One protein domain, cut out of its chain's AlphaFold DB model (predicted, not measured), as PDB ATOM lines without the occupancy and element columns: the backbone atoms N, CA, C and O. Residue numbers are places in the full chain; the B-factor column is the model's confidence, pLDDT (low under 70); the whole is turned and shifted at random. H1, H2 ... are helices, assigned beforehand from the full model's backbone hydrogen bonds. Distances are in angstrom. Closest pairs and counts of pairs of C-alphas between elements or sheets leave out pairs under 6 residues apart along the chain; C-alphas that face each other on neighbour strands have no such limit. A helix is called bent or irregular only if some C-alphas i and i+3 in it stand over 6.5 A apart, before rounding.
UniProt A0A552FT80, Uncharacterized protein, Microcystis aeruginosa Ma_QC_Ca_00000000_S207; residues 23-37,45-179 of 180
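Overview. This is residues 23 to 37 and 45 to 179 of the 180 residues of an uncharacterized protein of Microcystis aeruginosa Ma_QC_Ca_00000000_S207 (UniProt A0A552FT80). Two helices, H1 and H3, run side by side and the same way through the middle of a rounded, all-helical body. An up-and-down bundle of three helices, H6, H7 and H8, packs on one side of this pair through H6 and H8, while H2 with the short H4 lies on the other side, and H5 crosses H3 on its side away from H1. The printed part has 150 residues with eight named helices, H1 to H8 in that order along the chain, and no named strand. It is compact, with a radius of gyration of the C-alphas of 14.8 A, and spans 38 by 36 by 35 A.

Along the chain. H1 is residues 23 to 37, 21.1 A from first to last C-alpha, and begins at C-alpha 23 at (124.134, 97.386, 140.781). After the cut comes H2, residues 46 to 61, 22.5 A long. H3, residues 66 to 85, is the longest helix by residues and measures 28.7 A, from C-alpha 66 at (120.301, 94.337, 144.906) to C-alpha 85 at (108.766, 116.062, 159.605). H4 is residues 95 to 99. H5, residues 107 to 123, is 25.3 A long; it is neither bent nor irregular, but only just: C-alphas 109 and 112 are 6.4 A apart. H6 is residues 129 to 143, 21.3 A long, and H7 is residues 147 to 158, 16.0 A long. H8, residues 163 to 178, is 22.7 A long and ends at C-alpha 178 at (115.231, 116.479, 134.563).

Arrangement. H1 and H6 are the hubs, touching four helices each. H1 touches H3 at a shallow tilt of 13 degrees, the same way, with the C-alphas of Cys 26 and Phe 70 closest at 6.1 A. H1 touches H2 at a steep tilt of 57 degrees, opposite ways; their closest C-alphas, of Val 27 and Ser 57, are 5.9 A apart. H2 also touches H4, closest at the C-alphas of Phe 52 and Ala 96, 5.6 A. H4 and H5 only just touch, with 3 pairs of C-alphas within 8 A, and only at the corner by their link; the closest are those of Leu 99 and Ile 107, 5.5 A. With residues 107 to 114 alone H5 touches residues 72 to 80 of H3, about perpendicular at 81 degrees, and the C-alphas of Arg 76 and Thr 110 are closest at 5.5 A. H3 touches H6 at a steep tilt of 51 degrees, opposite ways, closest at the C-alphas of Lys 71 and Ala 135, 5.0 A. H6, H7 and H8 form an up-and-down bundle, each running against the one before it in the chain. H6 and H7 are a hairpin at a shallow tilt of 9 degrees, with the C-alphas of Tyr 141 and His 149 closest at 5.3 A. H7 and H8 are a hairpin too, at 20 degrees, closest at the C-alphas of His 154 and Ile 166, 6.4 A. H8 touches H1, at residues 32 to 37 alone, with the C-alphas of Ser 36 and His 171 closest at 5.1 A. H2 and H7 are apart. Every O i to N i+4 pair is within hydrogen-bond range in H1, H3, H4, H6 and H7; in H2 it is 9 of 12, in H5 8 of 13 and in H8 11 of 12.

Size, cuts and confidence. The two C-alphas farthest apart, those of Thr 47 and Lys 123, are 43.5 A apart. Residues 38 to 44 are cut out, and C-alphas 37 and 45 are 17.5 A apart across the cut. Of the links that are printed whole, none is long. The mean pLDDT of the printed part is 95.4, and no printed residue is under 70.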
ATOM      1  N   TYR A  23     123.405  96.715 139.713       92.44
ATOM      2  CA  TYR A  23     124.134  97.386 140.781       92.44
ATOM      3  C   TYR A  23     124.161  98.910 140.607       92.44
ATOM      4  O   TYR A  23     123.689  99.627 141.486       92.44
ATOM      5  N   GLN A  24     124.639  99.403 139.461       93.50
ATOM      6  CA  GLN A  24     124.685 100.840 139.169       93.50
ATOM      7  C   GLN A  24     123.286 101.465 139.174       93.50
ATOM      8  O   GLN A  24     123.109 102.562 139.698       93.50
ATOM      9  N   ARG A  25     122.279 100.755 138.643       93.31
ATOM     10  CA  ARG A  25     120.883 101.211 138.687       93.31
ATOM     11  C   ARG A  25     120.389 101.391 140.120       93.31
ATOM     12  O   ARG A  25     119.800 102.422 140.405       93.31
ATOM     13  N   CYS A  26     120.668 100.450 141.025       96.31
ATOM     14  CA  CYS A  26     120.269 100.571 142.433       96.31
ATOM     15  C   CYS A  26     120.952 101.755 143.132       96.31
ATOM     16  O   CYS A  26     120.301 102.486 143.872       96.31
ATOM     17  N   VAL A  27     122.247 101.961 142.879       96.88
ATOM     18  CA  VAL A  27     123.025 103.064 143.462       96.88
ATOM     19  C   VAL A  27     122.459 104.420 143.025       96.88
ATOM     20  O   VAL A  27     122.115 105.245 143.870       96.88
ATOM     21  N   ILE A  28     122.243 104.608 141.720       96.19
ATOM     22  CA  ILE A  28     121.658 105.840 141.168       96.19
ATOM     23  C   ILE A  28     120.214 106.031 141.638       96.19
ATOM     24  O   ILE A  28     119.849 107.122 142.069       96.19
ATOM     25  N   ALA A  29     119.395 104.978 141.601       97.12
ATOM     26  CA  ALA A  29     118.014 105.037 142.068       97.12
ATOM     27  C   ALA A  29     117.940 105.444 143.547       97.12
ATOM     28  O   ALA A  29     117.053 106.197 143.940       97.12
ATOM     29  N   THR A  30     118.886 104.987 144.373       98.00
ATOM     30  CA  THR A  30     118.929 105.358 145.794       98.00
ATOM     31  C   THR A  30     119.209 106.833 145.979       98.00
ATOM     32  O   THR A  30     118.542 107.461 146.795       98.00
ATOM     33  N   TRP A  31     120.139 107.399 145.204       97.62
ATOM     34  CA  TRP A  31     120.358 108.844 145.188       97.62
ATOM     35  C   TRP A  31     119.081 109.596 144.813       97.62
ATOM     36  O   TRP A  31     118.671 110.493 145.539       97.62
ATOM     37  N   GLN A  32     118.404 109.189 143.736       97.69
ATOM     38  CA  GLN A  32     117.183 109.857 143.274       97.69
ATOM     39  C   GLN A  32     116.077 109.843 144.339       97.69
ATOM     40  O   GLN A  32     115.420 110.860 144.560       97.69
ATOM     41  N   VAL A  33     115.905 108.720 145.043       98.38
ATOM     42  CA  VAL A  33     114.943 108.615 146.150       98.38
ATOM     43  C   VAL A  33     115.393 109.407 147.381       98.38
ATOM     44  O   VAL A  33     114.570 110.045 148.032       98.38
ATOM     45  N   ALA A  34     116.679 109.378 147.730       98.19
ATOM     46  CA  ALA A  34     117.194 110.132 148.869       98.19
ATOM     47  C   ALA A  34     117.044 111.642 148.637       98.19
ATOM     48  O   ALA A  34     116.508 112.337 149.498       98.19
ATOM     49  N   GLN A  35     117.403 112.122 147.445       97.56
ATOM     50  CA  GLN A  35     117.230 113.508 147.030       97.56
ATOM     51  C   GLN A  35     115.759 113.928 147.089       97.56
ATOM     52  O   GLN A  35     115.434 114.932 147.717       97.56
ATOM     53  N   SER A  36     114.844 113.130 146.530       97.75
ATOM     54  CA  SER A  36     113.412 113.462 146.523       97.75
ATOM     55  C   SER A  36     112.760 113.430 147.911       97.75
ATOM     56  O   SER A  36     111.806 114.171 148.175       97.75
ATOM     57  N   ALA A  37     113.248 112.575 148.814       98.00
ATOM     58  CA  ALA A  37     112.643 112.357 150.125       98.00
ATOM     59  C   ALA A  37     113.259 113.204 151.246       98.00
ATOM     60  O   ALA A  37     112.530 113.637 152.144       98.00
ATOM     61  N   THR A  45     126.258 119.652 144.750       95.31
ATOM     62  CA  THR A  45     127.252 119.606 143.681       95.31
ATOM     63  C   THR A  45     127.373 118.191 143.114       95.31
ATOM     64  O   THR A  45     126.982 117.209 143.755       95.31
ATOM     65  N   ASP A  46     127.964 118.062 141.926       94.81
ATOM     66  CA  ASP A  46     128.294 116.744 141.379       94.81
ATOM     67  C   ASP A  46     129.258 115.983 142.294       94.81
ATOM     68  O   ASP A  46     129.109 114.777 142.462       94.81
ATOM     69  N   THR A  47     130.161 116.685 142.984       96.12
ATOM     70  CA  THR A  47     131.061 116.088 143.978       96.12
ATOM     71  C   THR A  47     130.297 115.470 145.153       96.12
ATOM     72  O   THR A  47     130.569 114.327 145.515       96.12
ATOM     73  N   ASP A  48     129.299 116.164 145.714       95.81
ATOM     74  CA  ASP A  48     128.458 115.613 146.793       95.81
ATOM     75  C   ASP A  48     127.701 114.356 146.330       95.81
ATOM     76  O   ASP A  48     127.560 113.371 147.064       95.81
ATOM     77  N   LYS A  49     127.192 114.390 145.093       96.31
ATOM     78  CA  LYS A  49     126.485 113.270 144.470       96.31
ATOM     79  C   LYS A  49     127.428 112.090 144.250       96.31
ATOM     80  O   LYS A  49     127.069 110.968 144.595       96.31
ATOM     81  N   GLU A  50     128.617 112.313 143.706       96.25
ATOM     82  CA  GLU A  50     129.636 111.279 143.506       96.25
ATOM     83  C   GLU A  50     130.073 110.646 144.829       96.25
ATOM     84  O   GLU A  50     130.136 109.416 144.924       96.25
ATOM     85  N   GLU A  51     130.281 111.456 145.868       96.81
ATOM     86  CA  GLU A  51     130.591 110.975 147.214       96.81
ATOM     87  C   GLU A  51     129.456 110.096 147.758       96.81
ATOM     88  O   GLU A  51     129.696 108.967 148.200       96.81
ATOM     89  N   PHE A  52     128.200 110.545 147.649       97.00
ATOM     90  CA  PHE A  52     127.045 109.743 148.053       97.00
ATOM     91  C   PHE A  52     126.972 108.420 147.285       97.00
ATOM     92  O   PHE A  52     126.761 107.364 147.889       97.00
ATOM     93  N   LEU A  53     127.131 108.457 145.957       96.88
ATOM     94  CA  LEU A  53     127.078 107.268 145.109       96.88
ATOM     95  C   LEU A  53     128.195 106.287 145.476       96.88
ATOM     96  O   LEU A  53     127.939 105.085 145.522       96.88
ATOM     97  N   SER A  54     129.396 106.782 145.782       95.44
ATOM     98  CA  SER A  54     130.522 105.972 146.255       95.44
ATOM     99  C   SER A  54     130.188 105.276 147.578       95.44
ATOM    100  O   SER A  54     130.207 104.043 147.649       95.44
ATOM    101  N   LEU A  55     129.758 106.039 148.588       95.56
ATOM    102  CA  LEU A  55     129.425 105.529 149.922       95.56
ATOM    103  C   LEU A  55     128.262 104.528 149.895       95.56
ATOM    104  O   LEU A  55     128.333 103.463 150.511       95.56
ATOM    105  N   ILE A  56     127.186 104.826 149.159       96.31
ATOM    106  CA  ILE A  56     126.032 103.924 149.091       96.31
ATOM    107  C   ILE A  56     126.358 102.641 148.321       96.31
ATOM    108  O   ILE A  56     125.747 101.600 148.563       96.31
ATOM    109  N   SER A  57     127.335 102.678 147.413       95.50
ATOM    110  CA  SER A  57     127.750 101.508 146.640       95.50
ATOM    111  C   SER A  57     128.259 100.367 147.534       95.50
ATOM    112  O   SER A  57     127.964  99.196 147.268       95.50
ATOM    113  N   GLU A  58     128.892 100.698 148.664       92.44
ATOM    114  CA  GLU A  58     129.360  99.730 149.662       92.44
ATOM    115  C   GLU A  58     128.212  98.905 150.256       92.44
ATOM    116  O   GLU A  58     128.321  97.683 150.384       92.44
ATOM    117  N   TYR A  59     127.056  99.530 150.511       90.94
ATOM    118  CA  TYR A  59     125.861  98.833 151.008       90.94
ATOM    119  C   TYR A  59     125.362  97.764 150.038       90.94
ATOM    120  O   TYR A  59     124.752  96.771 150.439       90.94
ATOM    121  N   TYR A  60     125.635  97.951 148.750       94.50
ATOM    122  CA  TYR A  60     125.236  97.019 147.719       94.50
ATOM    123  C   TYR A  60     126.269  95.930 147.459       94.50
ATOM    124  O   TYR A  60     125.864  94.889 146.942       94.50
ATOM    125  N   ARG A  61     127.564  96.104 147.757       90.31
ATOM    126  CA  ARG A  61     128.606  95.117 147.394       90.31
ATOM    127  C   ARG A  61     128.319  93.719 147.936       90.31
ATOM    128  O   ARG A  61     128.352  92.767 147.163       90.31
ATOM    129  N   GLY A  62     127.949  93.607 149.211       83.62
ATOM    130  CA  GLY A  62     127.681  92.319 149.865       83.62
ATOM    131  C   GLY A  62     126.291  91.721 149.609       83.62
ATOM    132  O   GLY A  62     126.023  90.593 150.020       83.62
ATOM    133  N   SER A  63     125.375  92.444 148.955       91.50
ATOM    134  CA  SER A  63     123.998  91.966 148.787       91.50
ATOM    135  C   SER A  63     123.845  91.043 147.576       91.50
ATOM    136  O   SER A  63     124.065  91.454 146.439       91.50
ATOM    137  N   LYS A  64     123.351  89.818 147.790       91.94
ATOM    138  CA  LYS A  64     122.981  88.900 146.694       91.94
ATOM    139  C   LYS A  64     121.789  89.414 145.877       91.94
ATOM    140  O   LYS A  64     121.713  89.175 144.679       91.94
ATOM    141  N   ASN A  65     120.867  90.138 146.516       95.25
ATOM    142  CA  ASN A  65     119.659  90.675 145.893       95.25
ATOM    143  C   ASN A  65     119.664  92.209 145.993       95.25
ATOM    144  O   ASN A  65     119.234  92.797 146.992       95.25
ATOM    145  N   LYS A  66     120.193  92.869 144.954       94.94
ATOM    146  CA  LYS A  66     120.301  94.337 144.906       94.94
ATOM    147  C   LYS A  66     118.927  95.029 144.975       94.94
ATOM    148  O   LYS A  66     118.809  95.944 145.788       94.94
ATOM    149  N   PRO A  67     117.876  94.569 144.262       96.00
ATOM    150  CA  PRO A  67     116.526  95.125 144.405       96.00
ATOM    151  C   PRO A  67     115.966  95.056 145.831       96.00
ATOM    152  O   PRO A  67     115.401  96.029 146.322       96.00
ATOM    153  N   ALA A  68     116.141  93.933 146.533       96.56
ATOM    154  CA  ALA A  68     115.678  93.804 147.916       96.56
ATOM    155  C   ALA A  68     116.432  94.755 148.861       96.56
ATOM    156  O   ALA A  68     115.821  95.398 149.716       96.56
ATOM    157  N   CYS A  69     117.748  94.892 148.670       97.06
ATOM    158  CA  CYS A  69     118.568  95.851 149.411       97.06
ATOM    159  C   CYS A  69     118.136  97.301 149.134       97.06
ATOM    160  O   CYS A  69     117.954  98.075 150.072       97.06
ATOM    161  N   PHE A  70     117.857  97.643 147.872       97.94
ATOM    162  CA  PHE A  70     117.288  98.936 147.491       97.94
ATOM    163  C   PHE A  70     115.977  99.212 148.223       97.94
ATOM    164  O   PHE A  70     115.864 100.223 148.912       97.94
ATOM    165  N   LYS A  71     115.025  98.279 148.173       98.12
ATOM    166  CA  LYS A  71     113.732  98.423 148.851       98.12
ATOM    167  C   LYS A  71     113.893  98.618 150.359       98.12
ATOM    168  O   LYS A  71     113.165  99.405 150.956       98.12
ATOM    169  N   GLN A  72     114.845  97.940 150.996       97.69
ATOM    170  CA  GLN A  72     115.154  98.155 152.412       97.69
ATOM    171  C   GLN A  72     115.701  99.567 152.678       97.69
ATOM    172  O   GLN A  72     115.275 100.219 153.632       97.69
ATOM    173  N   ILE A  73     116.645 100.040 151.861       97.94
ATOM    174  CA  ILE A  73     117.245 101.372 152.011       97.94
ATOM    175  C   ILE A  73     116.194 102.466 151.785       97.94
ATOM    176  O   ILE A  73     116.099 103.385 152.595       97.94
ATOM    177  N   VAL A  74     115.336 102.336 150.771       98.62
ATOM    178  CA  VAL A  74     114.232 103.278 150.529       98.62
ATOM    179  C   VAL A  74     113.290 103.354 151.726       98.62
ATOM    180  O   VAL A  74     112.950 104.446 152.174       98.62
ATOM    181  N   GLN A  75     112.911 102.216 152.313       98.56
ATOM    182  CA  GLN A  75     112.064 102.236 153.506       98.56
ATOM    183  C   GLN A  75     112.736 102.988 154.662       98.56
ATOM    184  O   GLN A  75     112.087 103.790 155.327       98.56
ATOM    185  N   ARG A  76     114.043 102.803 154.866       98.25
ATOM    186  CA  ARG A  76     114.831 103.531 155.877       98.25
ATOM    187  C   ARG A  76     114.875 105.042 155.628       98.25
ATOM    188  O   ARG A  76     114.693 105.811 156.570       98.25
ATOM    189  N   ILE A  77     115.046 105.458 154.374       98.38
ATOM    190  CA  ILE A  77     114.977 106.864 153.949       98.38
ATOM    191  C   ILE A  77     113.614 107.469 154.312       98.38
ATOM    192  O   ILE A  77     113.542 108.524 154.942       98.38
ATOM    193  N   LEU A  78     112.517 106.785 153.977       98.25
ATOM    194  CA  LEU A  78     111.163 107.280 154.252       98.25
ATOM    195  C   LEU A  78     110.857 107.368 155.754       98.25
ATOM    196  O   LEU A  78     110.147 108.275 156.190       98.25
ATOM    197  N   LEU A  79     111.427 106.471 156.562       97.06
ATOM    198  CA  LEU A  79     111.331 106.555 158.018       97.06
ATOM    199  C   LEU A  79     112.070 107.768 158.575       97.06
ATOM    200  O   LEU A  79     111.509 108.483 159.404       97.06
ATOM    201  N   ALA A  80     113.282 108.045 158.084       97.19
ATOM    202  CA  ALA A  80     114.017 109.259 158.435       97.19
ATOM    203  C   ALA A  80     113.223 110.524 158.078       97.19
ATOM    204  O   ALA A  80     113.066 111.409 158.921       97.19
ATOM    205  N   ARG A  81     112.627 110.570 156.879       96.00
ATOM    206  CA  ARG A  81     111.760 111.678 156.454       96.00
ATOM    207  C   ARG A  81     110.604 111.909 157.429       96.00
ATOM    208  O   ARG A  81     110.398 113.038 157.872       96.00
ATOM    209  N   ARG A  82     109.846 110.859 157.769       95.25
ATOM    210  CA  ARG A  82     108.700 110.973 158.691       95.25
ATOM    211  C   ARG A  82     109.133 111.381 160.097       95.25
ATOM    212  O   ARG A  82     108.470 112.206 160.718       95.25
ATOM    213  N   TYR A  83     110.266 110.863 160.569       94.06
ATOM    214  CA  TYR A  83     110.826 111.232 161.866       94.06
ATOM    215  C   TYR A  83     111.160 112.727 161.955       94.06
ATOM    216  O   TYR A  83     110.839 113.364 162.960       94.06
ATOM    217  N   VAL A  84     111.775 113.294 160.914       93.75
ATOM    218  CA  VAL A  84     112.143 114.716 160.896       93.75
ATOM    219  C   VAL A  84     110.926 115.617 160.710       93.75
ATOM    220  O   VAL A  84     110.784 116.586 161.447       93.75
ATOM    221  N   LYS A  85     109.989 115.266 159.819       90.88
ATOM    222  CA  LYS A  85     108.766 116.062 159.605       90.88
ATOM    223  C   LYS A  85     107.923 116.264 160.869       90.88
ATOM    224  O   LYS A  85     107.231 117.268 160.971       90.88
ATOM    225  N   GLY A  86     107.983 115.338 161.826       87.50
ATOM    226  CA  GLY A  86     107.236 115.445 163.079       87.50
ATOM    227  C   GLY A  86     107.770 116.485 164.073       87.50
ATOM    228  O   GLY A  86     107.124 116.713 165.091       87.50
ATOM    229  N   ASN A  87     108.948 117.085 163.849       91.38
ATOM    230  CA  ASN A  87     109.518 118.061 164.781       91.38
ATOM    231  C   ASN A  87     110.484 119.031 164.078       91.38
ATOM    232  O   ASN A  87     111.531 118.619 163.584       91.38
ATOM    233  N   LYS A  88     110.175 120.334 164.137       90.69
ATOM    234  CA  LYS A  88     110.953 121.423 163.516       90.69
ATOM    235  C   LYS A  88     112.406 121.557 163.997       90.69
ATOM    236  O   LYS A  88     113.205 122.182 163.316       90.69
ATOM    237  N   TYR A  89     112.750 120.992 165.154       93.38
ATOM    238  CA  TYR A  89     114.114 120.998 165.698       93.38
ATOM    239  C   TYR A  89     114.962 119.819 165.205       93.38
ATOM    240  O   TYR A  89     116.125 119.684 165.581       93.38
ATOM    241  N   ARG A  90     114.385 118.929 164.393       93.81
ATOM    242  CA  ARG A  90     115.109 117.831 163.755       93.81
ATOM    243  C   ARG A  90     115.544 118.260 162.362       93.81
ATOM    244  O   ARG A  90     114.835 118.990 161.677       93.81
ATOM    245  N   TYR A  91     116.684 117.749 161.923       94.12
ATOM    246  CA  TYR A  91     117.211 117.993 160.587       94.12
ATOM    247  C   TYR A  91     117.741 116.695 159.980       94.12
ATOM    248  O   TYR A  91     118.046 115.738 160.695       94.12
ATOM    249  N   ILE A  92     117.851 116.665 158.651       96.12
ATOM    250  CA  ILE A  92     118.613 115.637 157.940       96.12
ATOM    251  C   ILE A  92     119.982 116.224 157.594       96.12
ATOM    252  O   ILE A  92     120.064 117.295 156.985       96.12
ATOM    253  N   ALA A  93     121.045 115.527 158.001       95.94
ATOM    254  CA  ALA A  93     122.422 115.890 157.675       95.94
ATOM    255  C   ALA A  93     122.672 115.886 156.154       95.94
ATOM    256  O   ALA A  93     121.839 115.417 155.371       95.94
ATOM    257  N   LYS A  94     123.820 116.421 155.726       96.00
ATOM    258  CA  LYS A  94     124.236 116.362 154.317       96.00
ATOM    259  C   LYS A  94     124.443 114.902 153.860       96.00
ATOM    260  O   LYS A  94     124.622 114.032 154.716       96.00
ATOM    261  N   PRO A  95     124.431 114.619 152.546       96.88
ATOM    262  CA  PRO A  95     124.419 113.252 152.022       96.88
ATOM    263  C   PRO A  95     125.523 112.339 152.579       96.88
ATOM    264  O   PRO A  95     125.214 111.249 153.064       96.88
ATOM    265  N   ALA A  96     126.778 112.798 152.589       95.19
ATOM    266  CA  ALA A  96     127.912 112.031 153.106       95.19
ATOM    267  C   ALA A  96     127.790 111.720 154.609       95.19
ATOM    268  O   ALA A  96     127.893 110.564 155.022       95.19
ATOM    269  N   ASP A  97     127.470 112.729 155.426       95.12
ATOM    270  CA  ASP A  97     127.283 112.562 156.874       95.12
ATOM    271  C   ASP A  97     126.110 111.629 157.182       95.12
ATOM    272  O   ASP A  97     126.178 110.815 158.101       95.12
ATOM    273  N   TRP A  98     125.028 111.714 156.402       96.88
ATOM    274  CA  TRP A  98     123.877 110.835 156.572       96.88
ATOM    275  C   TRP A  98     124.223 109.372 156.269       96.88
ATOM    276  O   TRP A  98     123.685 108.482 156.925       96.88
ATOM    277  N   LEU A  99     125.131 109.100 155.328       95.31
ATOM    278  CA  LEU A  99     125.610 107.744 155.040       95.31
ATOM    279  C   LEU A  99     126.717 107.251 155.980       95.31
ATOM    280  O   LEU A  99     126.995 106.051 156.002       95.31
ATOM    281  N   ASN A 100     127.319 108.130 156.781       91.50
ATOM    282  CA  ASN A 100     128.371 107.757 157.717       91.50
ATOM    283  C   ASN A 100     127.860 106.734 158.753       91.50
ATOM    284  O   ASN A 100     126.934 106.994 159.528       91.50
ATOM    285  N   ILE A 101     128.504 105.565 158.809       88.31
ATOM    286  CA  ILE A 101     128.137 104.470 159.718       88.31
ATOM    287  C   ILE A 101     128.262 104.851 161.199       88.31
ATOM    288  O   ILE A 101     127.524 104.317 162.026       88.31
ATOM    289  N   HIS A 102     129.148 105.792 161.528       90.12
ATOM    290  CA  HIS A 102     129.366 106.276 162.891       90.12
ATOM    291  C   HIS A 102     128.382 107.385 163.282       90.12
ATOM    292  O   HIS A 102     128.235 107.703 164.463       90.12
ATOM    293  N   PHE A 103     127.655 107.959 162.319       91.69
ATOM    294  CA  PHE A 103     126.674 108.999 162.589       91.69
ATOM    295  C   PHE A 103     125.315 108.392 162.953       91.69
ATOM    296  O   PHE A 103     124.524 108.023 162.086       91.69
ATOM    297  N   ARG A 104     125.014 108.311 164.255       91.06
ATOM    298  CA  ARG A 104     123.798 107.656 164.787       91.06
ATOM    299  C   ARG A 104     122.466 108.236 164.298       91.06
ATOM    300  O   ARG A 104     121.445 107.566 164.400       91.06
ATOM    301  N   TYR A 105     122.460 109.474 163.803       90.06
ATOM    302  CA  TYR A 105     121.261 110.136 163.275       90.06
ATOM    303  C   TYR A 105     121.124 109.998 161.751       90.06
ATOM    304  O   TYR A 105     120.204 110.559 161.156       90.06
ATOM    305  N   GLY A 106     122.037 109.259 161.119       93.94
ATOM    306  CA  GLY A 106     122.022 108.952 159.698       93.94
ATOM    307  C   GLY A 106     121.352 107.619 159.379       93.94
ATOM    308  O   GLY A 106     120.513 107.093 160.118       93.94
ATOM    309  N   ILE A 107     121.774 107.028 158.265       94.69
ATOM    310  CA  ILE A 107     121.310 105.732 157.796       94.69
ATOM    311  C   ILE A 107     121.553 104.654 158.859       94.69
ATOM    312  O   ILE A 107     120.681 103.810 159.053       94.69
ATOM    313  N   SER A 108     122.659 104.687 159.608       92.94
ATOM    314  CA  SER A 108     122.967 103.698 160.655       92.94
ATOM    315  C   SER A 108     121.832 103.577 161.688       92.94
ATOM    316  O   SER A 108     121.329 102.474 161.909       92.94
ATOM    317  N   GLY A 109     121.333 104.705 162.206       92.56
ATOM    318  CA  GLY A 109     120.244 104.756 163.186       92.56
ATOM    319  C   GLY A 109     118.908 104.237 162.659       92.56
ATOM    320  O   GLY A 109     118.154 103.602 163.390       92.56
ATOM    321  N   THR A 110     118.630 104.406 161.364       96.50
ATOM    322  CA  THR A 110     117.375 103.910 160.762       96.50
ATOM    323  C   THR A 110     117.293 102.381 160.674       96.50
ATOM    324  O   THR A 110     116.219 101.845 160.397       96.50
ATOM    325  N   LYS A 111     118.405 101.656 160.883       94.75
ATOM    326  CA  LYS A 111     118.427 100.186 160.816       94.75
ATOM    327  C   LYS A 111     117.493  99.569 161.859       94.75
ATOM    328  O   LYS A 111     116.644  98.758 161.498       94.75
ATOM    329  N   THR A 112     117.597 100.011 163.111       93.81
ATOM    330  CA  THR A 112     116.764  99.510 164.216       93.81
ATOM    331  C   THR A 112     115.292  99.872 164.018       93.81
ATOM    332  O   THR A 112     114.405  99.082 164.337       93.81
ATOM    333  N   TRP A 113     115.004 101.031 163.416       95.31
ATOM    334  CA  TRP A 113     113.635 101.431 163.075       95.31
ATOM    335  C   TRP A 113     113.030 100.500 162.028       95.31
ATOM    336  O   TRP A 113     111.895 100.051 162.173       95.31
ATOM    337  N   TYR A 114     113.797 100.181 160.986       96.94
ATOM    338  CA  TYR A 114     113.362  99.252 159.953       96.94
ATOM    339  C   TYR A 114     113.130  97.841 160.508       96.94
ATOM    340  O   TYR A 114     112.115  97.223 160.191       96.94
ATOM    341  N   GLU A 115     114.034  97.346 161.355       96.56
ATOM    342  CA  GLU A 115     113.887  96.052 162.031       96.56
ATOM    343  C   GLU A 115     112.620  96.013 162.886       96.56
ATOM    344  O   GLU A 115     111.807  95.105 162.719       96.56
ATOM    345  N   ARG A 116     112.374  97.049 163.697       95.56
ATOM    346  CA  ARG A 116     111.145  97.161 164.487       95.56
ATOM    347  C   ARG A 116     109.898  97.079 163.610       95.56
ATOM    348  O   ARG A 116     108.996  96.308 163.905       95.56
ATOM    349  N   ILE A 117     109.849  97.819 162.505       95.50
ATOM    350  CA  ILE A 117     108.677  97.814 161.615       95.50
ATOM    351  C   ILE A 117     108.487  96.460 160.935       95.50
ATOM    352  O   ILE A 117     107.351  96.039 160.726       95.50
ATOM    353  N   ARG A 118     109.572  95.755 160.595       95.56
ATOM    354  CA  ARG A 118     109.469  94.383 160.082       95.56
ATOM    355  C   ARG A 118     108.838  93.443 161.099       95.56
ATOM    356  O   ARG A 118     108.025  92.620 160.694       95.56
ATOM    357  N   GLU A 119     109.203  93.562 162.371       95.81
ATOM    358  CA  GLU A 119     108.614  92.751 163.437       95.81
ATOM    359  C   GLU A 119     107.152  93.124 163.697       95.81
ATOM    360  O   GLU A 119     106.304  92.239 163.775       95.81
ATOM    361  N   GLU A 120     106.821  94.416 163.730       96.12
ATOM    362  CA  GLU A 120     105.435  94.869 163.900       96.12
ATOM    363  C   GLU A 120     104.527  94.414 162.751       96.12
ATOM    364  O   GLU A 120     103.406  93.983 162.991       96.12
ATOM    365  N   ARG A 121     105.016  94.390 161.504       95.44
ATOM    366  CA  ARG A 121     104.249  93.878 160.350       95.44
ATOM    367  C   ARG A 121     103.876  92.399 160.449       95.44
ATOM    368  O   ARG A 121     102.975  91.972 159.736       95.44
ATOM    369  N   LYS A 122     104.562  91.610 161.286       95.00
ATOM    370  CA  LYS A 122     104.170  90.215 161.558       95.00
ATOM    371  C   LYS A 122     102.957  90.133 162.485       95.00
ATOM    372  O   LYS A 122     102.269  89.121 162.482       95.00
ATOM    373  N   LYS A 123     102.732  91.171 163.294       95.88
ATOM    374  CA  LYS A 123     101.705  91.223 164.344       95.88
ATOM    375  C   LYS A 123     100.493  92.048 163.922       95.88
ATOM    376  O   LYS A 123      99.367  91.688 164.233       95.88
ATOM    377  N   VAL A 124     100.737  93.153 163.222       94.50
ATOM    378  CA  VAL A 124      99.735  94.142 162.833       94.50
ATOM    379  C   VAL A 124      99.672  94.206 161.305       94.50
ATOM    380  O   VAL A 124     100.611  94.710 160.668       94.50
ATOM    381  N   PRO A 125      98.582  93.710 160.692       90.25
ATOM    382  CA  PRO A 125      98.338  93.870 159.266       90.25
ATOM    383  C   PRO A 125      98.422  95.342 158.851       90.25
ATOM    384  O   PRO A 125      98.041  96.240 159.597       90.25
ATOM    385  N   HIS A 126      98.944  95.596 157.654       90.44
ATOM    386  CA  HIS A 126      99.065  96.938 157.068       90.44
ATOM    387  C   HIS A 126      99.964  97.943 157.824       90.44
ATOM    388  O   HIS A 126     100.050  99.112 157.433       90.44
ATOM    389  N   TYR A 127     100.717  97.517 158.847       92.50
ATOM    390  CA  TYR A 127     101.602  98.415 159.594       92.50
ATOM    391  C   TYR A 127     102.670  99.066 158.698       92.50
ATOM    392  O   TYR A 127     103.540  98.400 158.118       92.50
ATOM    393  N   HIS A 128     102.607 100.397 158.571       92.94
ATOM    394  CA  HIS A 128     103.432 101.178 157.642       92.94
ATOM    395  C   HIS A 128     103.448 100.599 156.212       92.94
ATOM    396  O   HIS A 128     104.499 100.575 155.558       92.94
ATOM    397  N   GLU A 129     102.312 100.101 155.721       94.38
ATOM    398  CA  GLU A 129     102.225  99.500 154.387       94.38
ATOM    399  C   GLU A 129     102.577 100.500 153.281       94.38
ATOM    400  O   GLU A 129     103.316 100.142 152.370       94.38
ATOM    401  N   GLY A 130     102.175 101.770 153.412       97.12
ATOM    402  CA  GLY A 130     102.499 102.822 152.440       97.12
ATOM    403  C   GLY A 130     104.000 102.970 152.160       97.12
ATOM    404  O   GLY A 130     104.405 103.148 151.015       97.12
ATOM    405  N   ILE A 131     104.850 102.805 153.180       97.75
ATOM    406  CA  ILE A 131     106.315 102.860 153.029       97.75
ATOM    407  C   ILE A 131     106.842 101.660 152.229       97.75
ATOM    408  O   ILE A 131     107.742 101.815 151.403       97.75
ATOM    409  N   LYS A 132     106.292 100.461 152.467       97.75
ATOM    410  CA  LYS A 132     106.652  99.257 151.704       97.75
ATOM    411  C   LYS A 132     106.187  99.390 150.254       97.75
ATOM    412  O   LYS A 132     106.992  99.209 149.349       97.75
ATOM    413  N   LEU A 133     104.929  99.788 150.070       98.25
ATOM    414  CA  LEU A 133     104.302 100.044 148.778       98.25
ATOM    415  C   LEU A 133     105.119 101.030 147.938       98.25
ATOM    416  O   LEU A 133     105.428 100.745 146.786       98.25
ATOM    417  N   PHE A 134     105.531 102.156 148.529       98.69
ATOM    418  CA  PHE A 134     106.382 103.125 147.846       98.69
ATOM    419  C   PHE A 134     107.719 102.515 147.432       98.69
ATOM    420  O   PHE A 134     108.144 102.698 146.300       98.69
ATOM    421  N   ALA A 135     108.392 101.783 148.324       98.44
ATOM    422  CA  ALA A 135     109.682 101.177 148.007       98.44
ATOM    423  C   ALA A 135     109.586 100.158 146.860       98.44
ATOM    424  O   ALA A 135     110.477 100.101 146.009       98.44
ATOM    425  N   ASP A 136     108.504  99.378 146.830       98.00
ATOM    426  CA  ASP A 136     108.217  98.426 145.761       98.00
ATOM    427  C   ASP A 136     107.939  99.144 144.430       98.00
ATOM    428  O   ASP A 136     108.648  98.902 143.453       98.00
ATOM    429  N   GLY A 137     106.998 100.090 144.410       98.06
ATOM    430  CA  GLY A 137     106.634 100.814 143.190       98.06
ATOM    431  C   GLY A 137     107.729 101.752 142.670       98.06
ATOM    432  O   GLY A 137     107.899 101.888 141.460       98.06
ATOM    433  N   ALA A 138     108.532 102.360 143.550       98.19
ATOM    434  CA  ALA A 138     109.674 103.180 143.144       98.19
ATOM    435  C   ALA A 138     110.732 102.339 142.422       98.19
ATOM    436  O   ALA A 138     111.321 102.803 141.449       98.19
ATOM    437  N   TRP A 139     110.962 101.094 142.857       97.25
ATOM    438  CA  TRP A 139     111.860 100.191 142.139       97.25
ATOM    439  C   TRP A 139     111.329  99.858 140.740       97.25
ATOM    440  O   TRP A 139     112.102  99.869 139.782       97.25
ATOM    441  N   GLU A 140     110.028  99.578 140.621       96.25
ATOM    442  CA  GLU A 140     109.375  99.272 139.341       96.25
ATOM    443  C   GLU A 140     109.471 100.449 138.368       96.25
ATOM    444  O   GLU A 140     109.941 100.277 137.241       96.25
ATOM    445  N   TYR A 141     109.124 101.653 138.832       97.31
ATOM    446  CA  TYR A 141     109.229 102.877 138.043       97.31
ATOM    447  C   TYR A 141     110.676 103.164 137.624       97.31
ATOM    448  O   TYR A 141     110.946 103.335 136.444       97.31
ATOM    449  N   LEU A 142     111.639 103.160 138.549       95.62
ATOM    450  CA  LEU A 142     113.031 103.513 138.221       95.62
ATOM    451  C   LEU A 142     113.744 102.443 137.380       95.62
ATOM    452  O   LEU A 142     114.744 102.735 136.726       95.62
ATOM    453  N   SER A 143     113.246 101.203 137.394       92.19
ATOM    454  CA  SER A 143     113.750 100.123 136.538       92.19
ATOM    455  C   SER A 143     113.163 100.160 135.130       92.19
ATOM    456  O   SER A 143     113.838  99.746 134.189       92.19
ATOM    457  N   SER A 144     111.921 100.626 134.990       93.62
ATOM    458  CA  SER A 144     111.224 100.782 133.715       93.62
ATOM    459  C   SER A 144     110.288 101.995 133.807       93.62
ATOM    460  O   SER A 144     109.133 101.848 134.222       93.62
ATOM    461  N   PRO A 145     110.780 103.209 133.500       94.38
ATOM    462  CA  PRO A 145     110.014 104.436 133.704       94.38
ATOM    463  C   PRO A 145     108.881 104.551 132.683       94.38
ATOM    464  O   PRO A 145     109.085 104.973 131.547       94.38
ATOM    465  N   THR A 146     107.669 104.176 133.089       95.94
ATOM    466  CA  THR A 146     106.452 104.291 132.277       95.94
ATOM    467  C   THR A 146     105.377 105.079 133.019       95.94
ATOM    468  O   THR A 146     105.331 105.096 134.255       95.94
ATOM    469  N   ALA A 147     104.482 105.722 132.263       96.56
ATOM    470  CA  ALA A 147     103.314 106.396 132.830       96.56
ATOM    471  C   ALA A 147     102.419 105.414 133.605       96.56
ATOM    472  O   ALA A 147     101.852 105.779 134.628       96.56
ATOM    473  N   GLU A 148     102.344 104.155 133.163       97.25
ATOM    474  CA  GLU A 148     101.603 103.099 133.854       97.25
ATOM    475  C   GLU A 148     102.157 102.837 135.261       97.25
ATOM    476  O   GLU A 148     101.399 102.861 136.230       97.25
ATOM    477  N   HIS A 149     103.475 102.644 135.403       97.38
ATOM    478  CA  HIS A 149     104.102 102.416 136.709       97.38
ATOM    479  C   HIS A 149     103.899 103.598 137.658       97.38
ATOM    480  O   HIS A 149     103.588 103.400 138.835       97.38
ATOM    481  N   TYR A 150     104.020 104.821 137.136       97.81
ATOM    482  CA  TYR A 150     103.733 106.031 137.897       97.81
ATOM    483  C   TYR A 150     102.267 106.092 138.345       97.81
ATOM    484  O   TYR A 150     102.001 106.193 139.543       97.81
ATOM    485  N   ASN A 151     101.319 105.982 137.410       98.12
ATOM    486  CA  ASN A 151      99.887 106.098 137.687       98.12
ATOM    487  C   ASN A 151      99.412 105.010 138.652       98.12
ATOM    488  O   ASN A 151      98.634 105.295 139.562       98.12
ATOM    489  N   ARG A 152      99.923 103.780 138.504       98.31
ATOM    490  CA  ARG A 152      99.634 102.666 139.412       98.31
ATOM    491  C   ARG A 152     100.085 102.984 140.833       98.31
ATOM    492  O   ARG A 152      99.276 102.889 141.754       98.31
ATOM    493  N   LEU A 153     101.343 103.391 141.018       98.50
ATOM    494  CA  LEU A 153     101.850 103.732 142.347       98.50
ATOM    495  C   LEU A 153     101.112 104.943 142.935       98.50
ATOM    496  O   LEU A 153     100.711 104.907 144.097       98.50
ATOM    497  N   HIS A 154     100.889 105.991 142.141       98.56
ATOM    498  CA  HIS A 154     100.151 107.179 142.562       98.56
ATOM    499  C   HIS A 154      98.739 106.818 143.047       98.56
ATOM    500  O   HIS A 154      98.362 107.184 144.159       98.56
ATOM    501  N   ALA A 155      97.978 106.046 142.264       98.44
ATOM    502  CA  ALA A 155      96.634 105.607 142.632       98.44
ATOM    503  C   ALA A 155      96.633 104.771 143.922       98.44
ATOM    504  O   ALA A 155      95.821 105.013 144.813       98.44
ATOM    505  N   GLN A 156      97.577 103.835 144.068       98.31
ATOM    506  CA  GLN A 156      97.677 102.994 145.264       98.31
ATOM    507  C   GLN A 156      98.052 103.786 146.527       98.31
ATOM    508  O   GLN A 156      97.594 103.435 147.619       98.31
ATOM    509  N   LEU A 157      98.882 104.829 146.400       98.25
ATOM    510  CA  LEU A 157      99.216 105.739 147.498       98.25
ATOM    511  C   LEU A 157      98.038 106.653 147.843       98.25
ATOM    512  O   LEU A 157      97.771 106.863 149.025       98.25
ATOM    513  N   PHE A 158      97.319 107.152 146.834       97.94
ATOM    514  CA  PHE A 158      96.143 108.005 147.006       97.94
ATOM    515  C   PHE A 158      95.017 107.272 147.737       97.94
ATOM    516  O   PHE A 158      94.514 107.774 148.735       97.94
ATOM    517  N   GLN A 159      94.706 106.040 147.326       97.38
ATOM    518  CA  GLN A 159      93.715 105.180 147.990       97.38
ATOM    519  C   GLN A 159      94.041 104.883 149.462       97.38
ATOM    520  O   GLN A 159      93.154 104.521 150.225       97.38
ATOM    521  N   ARG A 160      95.313 104.996 149.858       96.19
ATOM    522  CA  ARG A 160      95.789 104.777 151.234       96.19
ATOM    523  C   ARG A 160      96.073 106.083 151.974       96.19
ATOM    524  O   ARG A 160      96.761 106.052 152.996       96.19
ATOM    525  N   GLU A 161      95.648 107.216 151.414       96.69
ATOM    526  CA  GLU A 161      95.828 108.557 151.983       96.69
ATOM    527  C   GLU A 161      97.302 108.886 152.300       96.69
ATOM    528  O   GLU A 161      97.632 109.657 153.201       96.69
ATOM    529  N   GLN A 162      98.244 108.306 151.545       97.06
ATOM    530  CA  GLN A 162      99.684 108.514 151.735       97.06
ATOM    531  C   GLN A 162     100.158 109.788 151.019       97.06
ATOM    532  O   GLN A 162     101.091 109.756 150.209       97.06
ATOM    533  N   HIS A 163      99.518 110.924 151.303       96.25
ATOM    534  CA  HIS A 163      99.802 112.208 150.648       96.25
ATOM    535  C   HIS A 163     101.272 112.625 150.784       96.25
ATOM    536  O   HIS A 163     101.867 113.158 149.848       96.25
ATOM    537  N   ASP A 164     101.899 112.323 151.926       96.12
ATOM    538  CA  ASP A 164     103.308 112.626 152.166       96.12
ATOM    539  C   ASP A 164     104.250 111.898 151.199       96.12
ATOM    540  O   ASP A 164     105.288 112.459 150.834       96.12
ATOM    541  N   LEU A 165     103.885 110.678 150.791       98.19
ATOM    542  CA  LEU A 165     104.627 109.842 149.852       98.19
ATOM    543  C   LEU A 165     104.313 110.191 148.394       98.19
ATOM    544  O   LEU A 165     105.212 110.107 147.563       98.19
ATOM    545  N   ILE A 166     103.098 110.651 148.084       98.31
ATOM    546  CA  ILE A 166     102.757 111.183 146.750       98.31
ATOM    547  C   ILE A 166     103.657 112.376 146.409       98.31
ATOM    548  O   ILE A 166     104.236 112.429 145.327       98.31
ATOM    549  N   VAL A 167     103.878 113.286 147.363       97.50
ATOM    550  CA  VAL A 167     104.816 114.407 147.174       97.50
ATOM    551  C   VAL A 167     106.235 113.909 146.873       97.50
ATOM    552  O   VAL A 167     106.906 114.443 145.994       97.50
ATOM    553  N   VAL A 168     106.695 112.857 147.564       98.25
ATOM    554  CA  VAL A 168     108.008 112.249 147.282       98.25
ATOM    555  C   VAL A 168     108.040 111.631 145.884       98.25
ATOM    556  O   VAL A 168     109.052 111.751 145.199       98.25
ATOM    557  N   LEU A 169     106.946 111.003 145.438       98.44
ATOM    558  CA  LEU A 169     106.835 110.440 144.094       98.44
ATOM    559  C   LEU A 169     106.955 111.528 143.020       98.44
ATOM    560  O   LEU A 169     107.713 111.353 142.072       98.44
ATOM    561  N   HIS A 170     106.266 112.659 143.181       97.94
ATOM    562  CA  HIS A 170     106.345 113.767 142.222       97.94
ATOM    563  C   HIS A 170     107.772 114.311 142.104       97.94
ATOM    564  O   HIS A 170     108.298 114.443 140.998       97.94
ATOM    565  N   HIS A 171     108.439 114.546 143.238       97.50
ATOM    566  CA  HIS A 171     109.840 114.969 143.238       97.50
ATOM    567  C   HIS A 171     110.761 113.911 142.624       97.50
ATOM    568  O   HIS A 171     111.683 114.253 141.889       97.50
ATOM    569  N   LEU A 172     110.513 112.625 142.893       97.88
ATOM    570  CA  LEU A 172     111.284 111.528 142.314       97.88
ATOM    571  C   LEU A 172     111.186 111.523 140.786       97.88
ATOM    572  O   LEU A 172     112.212 111.410 140.121       97.88
ATOM    573  N   VAL A 173     109.978 111.664 140.232       96.88
ATOM    574  CA  VAL A 173     109.763 111.728 138.780       96.88
ATOM    575  C   VAL A 173     110.465 112.943 138.184       96.88
ATOM    576  O   VAL A 173     111.187 112.795 137.201       96.88
ATOM    577  N   ALA A 174     110.329 114.115 138.809       95.62
ATOM    578  CA  ALA A 174     110.995 115.332 138.351       95.62
ATOM    579  C   ALA A 174     112.527 115.172 138.336       95.62
ATOM    580  O   ALA A 174     113.168 115.424 137.318       95.62
ATOM    581  N   ILE A 175     113.118 114.667 139.424       94.38
ATOM    582  CA  ILE A 175     114.561 114.389 139.507       94.38
ATOM    583  C   ILE A 175     114.982 113.342 138.469       94.38
ATOM    584  O   ILE A 175     116.050 113.455 137.875       94.38
ATOM    585  N   HIS A 176     114.166 112.316 138.233       93.75
ATOM    586  CA  HIS A 176     114.488 111.270 137.270       93.75
ATOM    587  C   HIS A 176     114.463 111.770 135.818       93.75
ATOM    588  O   HIS A 176     115.320 111.381 135.028       93.75
ATOM    589  N   GLN A 177     113.506 112.635 135.473       91.56
ATOM    590  CA  GLN A 177     113.337 113.166 134.118       91.56
ATOM    591  C   GLN A 177     114.294 114.323 133.805       91.56
ATOM    592  O   GLN A 177     114.811 114.397 132.690       91.56
ATOM    593  N   PHE A 178     114.543 115.201 134.781       88.12
ATOM    594  CA  PHE A 178     115.231 116.479 134.563       88.12
ATOM    595  C   PHE A 178     116.566 116.618 135.303       88.12
ATOM    596  O   PHE A 178     117.324 117.525 134.987       88.12
ATOM    597  N   GLY A 179     116.889 115.738 136.257       71.69
ATOM    598  CA  GLY A 179     118.109 115.813 137.075       71.69
ATOM    599  C   GLY A 179     119.386 115.339 136.371       71.69
ATOM    600  O   GLY A 179     120.166 114.597 136.978       71.69
TER     601      GLY A 179